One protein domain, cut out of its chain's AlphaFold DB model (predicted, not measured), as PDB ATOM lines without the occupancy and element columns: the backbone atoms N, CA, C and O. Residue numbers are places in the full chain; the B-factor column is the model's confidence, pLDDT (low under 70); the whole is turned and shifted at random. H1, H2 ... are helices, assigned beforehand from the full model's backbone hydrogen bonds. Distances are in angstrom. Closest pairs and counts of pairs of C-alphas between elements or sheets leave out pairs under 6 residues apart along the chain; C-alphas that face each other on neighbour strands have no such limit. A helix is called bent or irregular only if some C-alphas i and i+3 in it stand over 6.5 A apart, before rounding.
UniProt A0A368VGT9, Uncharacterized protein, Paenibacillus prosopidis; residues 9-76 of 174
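Overview. This is residues 9 to 76 of the 174 residues of an uncharacterized protein of Paenibacillus prosopidis (UniProt A0A368VGT9). What shape does the backbone draw? It is a flat L: the long helix H1 makes one limb, and the short helices H2 and H3, one after the other, make the second, with the loop of residues 38 to 55 folded back at the corner. How is it made up? The printed part has 68 residues with three named helices, in the order H1, H2, H3, and no named strand; its class is all helix. How spread out is it? It is extended, with a radius of gyration of the C-alphas of 18.1 A and spans of 52 by 41 by 13 A.

Arrangement. How do the first two helices stand? H1, residues 9 to 37, and H2, residues 56 to 64, are close but not clearly touching; their closest C-alphas, those of Ser 37 and Asn 57, are 6.7 A apart. Their lines are about perpendicular, at 85 degrees. Where is the third? H3, residues 67 to 74, is apart from H1, and H2 and H3 meet only through their link. Are the helix backbones well formed? Every O i to N i+4 pair is within hydrogen-bond range in H2 and H3, and 23 of 25 are in H1.

Along the chain. Where does H1 run? It goes 42.0 A from C-alpha 9 at (-19.161, 22.005, 52.678) to C-alpha 37 at (12.012, 10.328, 78.238). It has a kink of 25 degrees near residue 27, and is neither bent nor irregular, but only just: C-alphas 26 and 29 are 6.1 A apart. How long are the others? H2 measures 11.9 A and H3 10.5 A, ending with C-alpha 74 at (-0.861, -10.694, 78.084).

Size, cuts and confidence. Which stretches stand free? Residues 9 to 27, which belong to H1, and residues 62 to 76 stand free. How are the links? H1 to H2 is a long link of 18 residues, H2 to H3 a tight one; the printed part has no cut. Where is confidence low? Residues 67 to 76 have pLDDT under 70.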
ATOM      1  N   LYS A   9     -20.580  21.613  52.597       80.44
ATOM      2  CA  LYS A   9     -19.161  22.005  52.678       80.44
ATOM      3  C   LYS A   9     -18.801  22.575  54.049       80.44
ATOM      4  O   LYS A   9     -17.778  22.204  54.622       80.44
ATOM      5  N   SER A  10     -19.657  23.432  54.603       83.12
ATOM      6  CA  SER A  10     -19.435  24.033  55.922       83.12
ATOM      7  C   SER A  10     -19.409  22.983  57.034       83.12
ATOM      8  O   SER A  10     -18.535  23.028  57.897       83.12
ATOM      9  N   VAL A  11     -20.303  21.990  56.979       88.69
ATOM     10  CA  VAL A  11     -20.341  20.897  57.965       88.69
ATOM     11  C   VAL A  11     -19.065  20.053  57.909       88.69
ATOM     12  O   VAL A  11     -18.481  19.766  58.954       88.69
ATOM     13  N   THR A  12     -18.577  19.710  56.710       92.19
ATOM     14  CA  THR A  12     -17.319  18.958  56.581       92.19
ATOM     15  C   THR A  12     -16.124  19.726  57.138       92.19
ATOM     16  O   THR A  12     -15.319  19.147  57.863       92.19
ATOM     17  N   THR A  13     -16.026  21.036  56.882       93.56
ATOM     18  CA  THR A  13     -14.920  21.864  57.391       93.56
ATOM     19  C   THR A  13     -14.913  21.926  58.916       93.56
ATOM     20  O   THR A  13     -13.854  21.789  59.524       93.56
ATOM     21  N   ILE A  14     -16.084  22.077  59.544       95.50
ATOM     22  CA  ILE A  14     -16.206  22.080  61.009       95.50
ATOM     23  C   ILE A  14     -15.760  20.731  61.581       95.50
ATOM     24  O   ILE A  14     -14.982  20.698  62.530       95.50
ATOM     25  N   PHE A  15     -16.187  19.621  60.973       96.44
ATOM     26  CA  PHE A  15     -15.776  18.287  61.410       96.44
ATOM     27  C   PHE A  15     -14.256  18.091  61.322       96.44
ATOM     28  O   PHE A  15     -13.642  17.625  62.283       96.44
ATOM     29  N   PHE A  16     -13.631  18.499  60.212       96.94
ATOM     30  CA  PHE A  16     -12.174  18.447  60.065       96.94
ATOM     31  C   PHE A  16     -11.453  19.310  61.101       96.94
ATOM     32  O   PHE A  16     -10.456  18.870  61.671       96.94
ATOM     33  N   LEU A  17     -11.967  20.509  61.387       97.50
ATOM     34  CA  LEU A  17     -11.393  21.394  62.396       97.50
ATOM     35  C   LEU A  17     -11.485  20.776  63.800       97.50
ATOM     36  O   LEU A  17     -10.501  20.773  64.537       97.50
ATOM     37  N   CYS A  18     -12.628  20.179  64.149       97.62
ATOM     38  CA  CYS A  18     -12.801  19.452  65.407       97.62
ATOM     39  C   CYS A  18     -11.855  18.247  65.513       97.62
ATOM     40  O   CYS A  18     -11.226  18.057  66.552       97.62
ATOM     41  N   ALA A  19     -11.715  17.456  64.445       97.44
ATOM     42  CA  ALA A  19     -10.803  16.313  64.412       97.44
ATOM     43  C   ALA A  19      -9.334  16.743  64.570       97.44
ATOM     44  O   ALA A  19      -8.571  16.100  65.291       97.44
ATOM     45  N   LEU A  20      -8.948  17.860  63.950       97.88
ATOM     46  CA  LEU A  20      -7.617  18.445  64.084       97.88
ATOM     47  C   LEU A  20      -7.347  18.885  65.529       97.88
ATOM     48  O   LEU A  20      -6.312  18.528  66.086       97.88
ATOM     49  N   VAL A  21      -8.289  19.587  66.166       98.00
ATOM     50  CA  VAL A  21      -8.167  19.995  67.578       98.00
ATOM     51  C   VAL A  21      -8.058  18.780  68.499       98.00
ATOM     52  O   VAL A  21      -7.180  18.744  69.359       98.00
ATOM     53  N   LEU A  22      -8.897  17.760  68.293       97.56
ATOM     54  CA  LEU A  22      -8.821  16.509  69.049       97.56
ATOM     55  C   LEU A  22      -7.456  15.837  68.886       97.56
ATOM     56  O   LEU A  22      -6.865  15.425  69.879       97.56
ATOM     57  N   SER A  23      -6.921  15.786  67.664       98.06
ATOM     58  CA  SER A  23      -5.583  15.249  67.410       98.06
ATOM     59  C   SER A  23      -4.521  15.977  68.239       98.06
ATOM     60  O   SER A  23      -3.767  15.328  68.959       98.06
ATOM     61  N   PHE A  24      -4.517  17.315  68.248       97.25
ATOM     62  CA  PHE A  24      -3.564  18.094  69.047       97.25
ATOM     63  C   PHE A  24      -3.651  17.804  70.549       97.25
ATOM     64  O   PHE A  24      -2.613  17.694  71.202       97.25
ATOM     65  N   ILE A  25      -4.860  17.621  71.090       97.38
ATOM     66  CA  ILE A  25      -5.064  17.297  72.511       97.38
ATOM     67  C   ILE A  25      -4.371  15.980  72.891       97.38
ATOM     68  O   ILE A  25      -3.809  15.888  73.980       97.38
ATOM     69  N   PHE A  26      -4.360  14.980  72.006       96.06
ATOM     70  CA  PHE A  26      -3.685  13.701  72.261       96.06
ATOM     71  C   PHE A  26      -2.192  13.726  71.924       96.06
ATOM     72  O   PHE A  26      -1.386  13.090  72.608       96.06
ATOM     73  N   LEU A  27      -1.806  14.458  70.881       96.56
ATOM     74  CA  LEU A  27      -0.441  14.441  70.361       96.56
ATOM     75  C   LEU A  27       0.516  15.259  71.234       96.56
ATOM     76  O   LEU A  27       1.667  14.865  71.400       96.56
ATOM     77  N   VAL A  28       0.048  16.349  71.853       95.94
ATOM     78  CA  VAL A  28       0.884  17.201  72.717       95.94
ATOM     79  C   VAL A  28       1.386  16.460  73.970       95.94
ATOM     80  O   VAL A  28       2.598  16.464  74.195       95.94
ATOM     81  N   PRO A  29       0.545  15.764  74.765       96.12
ATOM     82  CA  PRO A  29       1.022  14.958  75.892       96.12
ATOM     83  C   PRO A  29       1.948  13.815  75.463       96.12
ATOM     84  O   PRO A  29       2.932  13.518  76.145       96.12
ATOM     85  N   LEU A  30       1.667  13.180  74.322       96.31
ATOM     86  CA  LEU A  30       2.493  12.094  73.794       96.31
ATOM     87  C   LEU A  30       3.878  12.597  73.361       96.31
ATOM     88  O   LEU A  30       4.898  11.999  73.689       96.31
ATOM     89  N   TYR A  31       3.930  13.747  72.696       95.94
ATOM     90  CA  TYR A  31       5.183  14.416  72.373       95.94
ATOM     91  C   TYR A  31       5.942  14.836  73.641       95.94
ATOM     92  O   TYR A  31       7.144  14.604  73.747       95.94
ATOM     93  N   PHE A  32       5.250  15.390  74.638       95.81
ATOM     94  CA  PHE A  32       5.874  15.819  75.888       95.81
ATOM     95  C   PHE A  32       6.469  14.647  76.679       95.81
ATOM     96  O   PHE A  32       7.584  14.750  77.191       95.81
ATOM     97  N   THR A  33       5.760  13.520  76.757       94.44
ATOM     98  CA  THR A  33       6.273  12.293  77.391       94.44
ATOM     99  C   THR A  33       7.469  11.726  76.633       94.44
ATOM    100  O   THR A  33       8.462  11.359  77.259       94.44
ATOM    101  N   PHE A  34       7.428  11.734  75.299       94.31
ATOM    102  CA  PHE A  34       8.558  11.330  74.469       94.31
ATOM    103  C   PHE A  34       9.789  12.212  74.708       94.31
ATOM    104  O   PHE A  34      10.853  11.698  75.034       94.31
ATOM    105  N   VAL A  35       9.662  13.537  74.632       95.44
ATOM    106  CA  VAL A  35      10.782  14.465  74.863       95.44
ATOM    107  C   VAL A  35      11.385  14.287  76.257       95.44
ATOM    108  O   VAL A  35      12.604  14.189  76.397       95.44
ATOM    109  N   ASN A  36      10.545  14.180  77.288       94.69
ATOM    110  CA  ASN A  36      11.019  14.025  78.662       94.69
ATOM    111  C   ASN A  36      11.601  12.637  78.954       94.69
ATOM    112  O   ASN A  36      12.367  12.506  79.904       94.69
ATOM    113  N   SER A  37      11.334  11.626  78.122       94.00
ATOM    114  CA  SER A  37      12.012  10.328  78.238       94.00
ATOM    115  C   SER A  37      13.516  10.403  77.917       94.00
ATOM    116  O   SER A  37      14.296   9.634  78.477       94.00
ATOM    117  N   PHE A  38      13.940  11.376  77.099       94.50
ATOM    118  CA  PHE A  38      15.354  11.662  76.811       94.50
ATOM    119  C   PHE A  38      15.992  12.660  77.779       94.50
ATOM    120  O   PHE A  38      17.190  12.921  77.678       94.50
ATOM    121  N   ASN A  39      15.209  13.252  78.678       94.12
ATOM    122  CA  ASN A  39      15.694  14.228  79.641       94.12
ATOM    123  C   ASN A  39      16.291  13.516  80.864       94.12
ATOM    124  O   ASN A  39      15.911  12.393  81.185       94.12
ATOM    125  N   GLY A  40      17.221  14.149  81.572       90.25
ATOM    126  CA  GLY A  40      17.812  13.553  82.770       90.25
ATOM    127  C   GLY A  40      16.761  13.251  83.852       90.25
ATOM    128  O   GLY A  40      15.805  14.001  84.049       90.25
ATOM    129  N   VAL A  41      16.950  12.171  84.617       85.56
ATOM    130  CA  VAL A  41      16.005  11.755  85.678       85.56
ATOM    131  C   VAL A  41      15.781  12.846  86.738       85.56
ATOM    132  O   VAL A  41      14.710  12.923  87.333       85.56
ATOM    133  N   GLN A  42      16.789  13.690  86.979       87.81
ATOM    134  CA  GLN A  42      16.744  14.772  87.971       87.81
ATOM    135  C   GLN A  42      16.521  16.163  87.359       87.81
ATOM    136  O   GLN A  42      16.495  17.151  88.091       87.81
ATOM    137  N   SER A  43      16.386  16.273  86.036       89.31
ATOM    138  CA  SER A  43      16.150  17.565  85.387       89.31
ATOM    139  C   SER A  43      14.672  17.936  85.375       89.31
ATOM    140  O   SER A  43      13.788  17.079  85.338       89.31
ATOM    141  N   SER A  44      14.406  19.242  85.385       93.25
ATOM    142  CA  SER A  44      13.061  19.775  85.200       93.25
ATOM    143  C   SER A  44      12.521  19.410  83.815       93.25
ATOM    144  O   SER A  44      13.294  19.310  82.857       93.25
ATOM    145  N   PRO A  45      11.202  19.208  83.687       92.25
ATOM    146  CA  PRO A  45      10.621  18.820  82.420       92.25
ATOM    147  C   PRO A  45      10.748  19.942  81.385       92.25
ATOM    148  O   PRO A  45      10.584  21.122  81.699       92.25
ATOM    149  N   VAL A  46      11.020  19.563  80.139       93.62
ATOM    150  CA  VAL A  46      11.246  20.485  79.019       93.62
ATOM    151  C   VAL A  46      10.220  20.251  77.909       93.62
ATOM    152  O   VAL A  46       9.767  19.128  77.692       93.62
ATOM    153  N   LEU A  47       9.821  21.326  77.216       94.12
ATOM    154  CA  LEU A  47       8.934  21.249  76.042       94.12
ATOM    155  C   LEU A  47       9.695  20.991  74.736       94.12
ATOM    156  O   LEU A  47       9.122  20.492  73.768       94.12
ATOM    157  N   SER A  48      10.970  21.358  74.679       94.00
ATOM    158  CA  SER A  48      11.832  21.145  73.522       94.00
ATOM    159  C   SER A  48      12.759  19.960  73.750       94.00
ATOM    160  O   SER A  48      13.067  19.607  74.887       94.00
ATOM    161  N   LEU A  49      13.213  19.355  72.652       92.06
ATOM    162  CA  LEU A  49      14.194  18.278  72.700       92.06
ATOM    163  C   LEU A  49      15.445  18.747  73.475       92.06
ATOM    164  O   LEU A  49      15.997  19.802  73.133       92.06
ATOM    165  N   PRO A  50      15.885  18.021  74.519       91.19
ATOM    166  CA  PRO A  50      17.042  18.427  75.303       91.19
ATOM    167  C   PRO A  50      18.308  18.379  74.443       91.19
ATOM    168  O   PRO A  50      18.449  17.543  73.551       91.19
ATOM    169  N   LYS A  51      19.251  19.287  74.715       93.12
ATOM    170  CA  LYS A  51      20.532  19.345  73.986       93.12
ATOM    171  C   LYS A  51      21.403  18.112  74.237       93.12
ATOM    172  O   LYS A  51      22.194  17.743  73.379       93.12
ATOM    173  N   ILE A  52      21.269  17.521  75.422       93.75
ATOM    174  CA  ILE A  52      21.960  16.304  75.842       93.75
ATOM    175  C   ILE A  52      20.889  15.222  75.965       93.75
ATOM    176  O   ILE A  52      19.909  15.408  76.683       93.75
ATOM    177  N   LEU A  53      21.055  14.129  75.224       93.25
ATOM    178  CA  LEU A  53      20.133  12.997  75.243       93.25
ATOM    179  C   LEU A  53      20.609  11.975  76.278       93.25
ATOM    180  O   LEU A  53      21.787  11.626  76.286       93.25
ATOM    181  N   HIS A  54      19.683  11.472  77.093       93.25
ATOM    182  CA  HIS A  54      19.934  10.465  78.126       93.25
ATOM    183  C   HIS A  54      19.298   9.106  77.760       93.25
ATOM    184  O   HIS A  54      18.241   8.747  78.296       93.25
ATOM    185  N   PRO A  55      19.873   8.335  76.812       88.94
ATOM    186  CA  PRO A  55      19.322   7.047  76.386       88.94
ATOM    187  C   PRO A  55      19.321   5.982  77.498       88.94
ATOM    188  O   PRO A  55      18.570   5.008  77.415       88.94
ATOM    189  N   GLU A  56      20.112   6.163  78.560       89.56
ATOM    190  CA  GLU A  56      20.153   5.286  79.733       89.56
ATOM    191  C   GLU A  56      18.780   5.110  80.398       89.56
ATOM    192  O   GLU A  56      18.495   4.049  80.958       89.56
ATOM    193  N   ASN A  57      17.888   6.096  80.273       88.12
ATOM    194  CA  ASN A  57      16.526   6.020  80.793       88.12
ATOM    195  C   ASN A  57      15.714   4.889  80.151       88.12
ATOM    196  O   ASN A  57      14.912   4.246  80.829       88.12
ATOM    197  N   PHE A  58      15.930   4.607  78.862       87.69
ATOM    198  CA  PHE A  58      15.239   3.526  78.159       87.69
ATOM    199  C   PHE A  58      15.737   2.158  78.616       87.69
ATOM    200  O   PHE A  58      14.934   1.256  78.850       87.69
ATOM    201  N   VAL A  59      17.050   2.015  78.815       84.50
ATOM    202  CA  VAL A  59      17.645   0.791  79.376       84.50
ATOM    203  C   VAL A  59      17.098   0.548  80.782       84.50
ATOM    204  O   VAL A  59      16.676  -0.561  81.119       84.50
ATOM    205  N   LEU A  60      17.024   1.605  81.592       81.81
ATOM    206  CA  LEU A  60      16.452   1.549  82.931       81.81
ATOM    207  C   LEU A  60      14.960   1.180  82.902       81.81
ATOM    208  O   LEU A  60      14.508   0.400  83.736       81.81
ATOM    209  N   ALA A  61      14.193   1.703  81.942       81.19
ATOM    210  CA  ALA A  61      12.781   1.375  81.776       81.19
ATOM    211  C   ALA A  61      12.581  -0.102  81.405       81.19
ATOM    212  O   ALA A  61      11.763  -0.775  82.026       81.19
ATOM    213  N   ILE A  62      13.368  -0.631  80.462       78.69
ATOM    214  CA  ILE A  62      13.309  -2.043  80.045       78.69
ATOM    215  C   ILE A  62      13.681  -2.989  81.198       78.69
ATOM    216  O   ILE A  62      13.102  -4.068  81.321       78.69
ATOM    217  N   THR A  63      14.641  -2.594  82.038       77.50
ATOM    218  CA  THR A  63      15.156  -3.435  83.132       77.50
ATOM    219  C   THR A  63      14.330  -3.340  84.417       77.50
ATOM    220  O   THR A  63      14.124  -4.356  85.080       77.50
ATOM    221  N   LYS A  64      13.853  -2.145  84.794       72.19
ATOM    222  CA  LYS A  64      13.129  -1.919  86.060       72.19
ATOM    223  C   LYS A  64      11.633  -2.120  85.954       72.19
ATOM    224  O   LYS A  64      11.018  -2.596  86.909       72.19
ATOM    225  N   ILE A  65      11.025  -1.722  84.841       71.12
ATOM    226  CA  ILE A  65       9.611  -2.001  84.642       71.12
ATOM    227  C   ILE A  65       9.547  -3.505  84.387       71.12
ATOM    228  O   ILE A  65      10.251  -3.994  83.503       71.12
ATOM    229  N   PRO A  66       8.712  -4.274  85.107       70.44
ATOM    230  CA  PRO A  66       8.469  -5.676  84.795       70.44
ATOM    231  C   PRO A  66       7.618  -5.781  83.518       70.44
ATOM    232  O   PRO A  66       6.628  -6.510  83.475       70.44
ATOM    233  N   PHE A  67       7.991  -5.025  82.484       63.81
ATOM    234  CA  PHE A  67       7.368  -4.938  81.178       63.81
ATOM    235  C   PHE A  67       7.221  -6.340  80.607       63.81
ATOM    236  O   PHE A  67       6.131  -6.732  80.209       63.81
ATOM    237  N   TRP A  68       8.277  -7.144  80.740       65.88
ATOM    238  CA  TRP A  68       8.286  -8.551  80.371       65.88
ATOM    239  C   TRP A  68       7.298  -9.403  81.164       65.88
ATOM    240  O   TRP A  68       6.659 -10.249  80.564       65.88
ATOM    241  N   ARG A  69       7.087  -9.163  82.468       69.25
ATOM    242  CA  ARG A  69       6.094  -9.932  83.248       69.25
ATOM    243  C   ARG A  69       4.660  -9.589  82.853       69.25
ATOM    244  O   ARG A  69       3.778 -10.435  82.949       69.25
ATOM    245  N   ILE A  70       4.404  -8.339  82.464       68.88
ATOM    246  CA  ILE A  70       3.085  -7.923  81.972       68.88
ATOM    247  C   ILE A  70       2.871  -8.471  80.560       68.88
ATOM    248  O   ILE A  70       1.817  -9.040  80.292       68.88
ATOM    249  N   PHE A  71       3.884  -8.390  79.695       65.81
ATOM    250  CA  PHE A  71       3.855  -9.006  78.370       65.81
ATOM    251  C   PHE A  71       3.683 -10.522  78.445       65.81
ATOM    252  O   PHE A  71       2.880 -11.059  77.702       65.81
ATOM    253  N   GLU A  72       4.347 -11.203  79.377       66.06
ATOM    254  CA  GLU A  72       4.203 -12.643  79.618       66.06
ATOM    255  C   GLU A  72       2.792 -13.022  80.090       66.06
ATOM    256  O   GLU A  72       2.301 -14.105  79.784       66.06
ATOM    257  N   LYS A  73       2.107 -12.128  80.813       68.94
ATOM    258  CA  LYS A  73       0.703 -12.329  81.201       68.94
ATOM    259  C   LYS A  73      -0.277 -12.063  80.060       68.94
ATOM    260  O   LYS A  73      -1.307 -12.724  79.996       68.94
ATOM    261  N   LEU A  74       0.005 -11.077  79.207       66.31
ATOM    262  CA  LEU A  74      -0.861 -10.694  78.084       66.31
ATOM    263  C   LEU A  74      -0.696 -11.615  76.874       66.31
ATOM    264  O   LEU A  74      -1.668 -11.938  76.197       66.31
ATOM    265  N   PHE A  75       0.530 -12.048  76.620       60.91
ATOM    266  CA  PHE A  75       0.879 -12.985  75.575       60.91
ATOM    267  C   PHE A  75       1.278 -14.283  76.260       60.91
ATOM    268  O   PHE A  75       2.363 -14.393  76.821       60.91
ATOM    269  N   ASP A  76       0.389 -15.275  76.219       64.44
ATOM    270  CA  ASP A  76       0.665 -16.633  76.688       64.44
ATOM    271  C   ASP A  76       1.718 -17.295  75.775       64.44
ATOM    272  O   ASP A  76       1.425 -18.123  74.905       64.44
TER     273      ASP A  76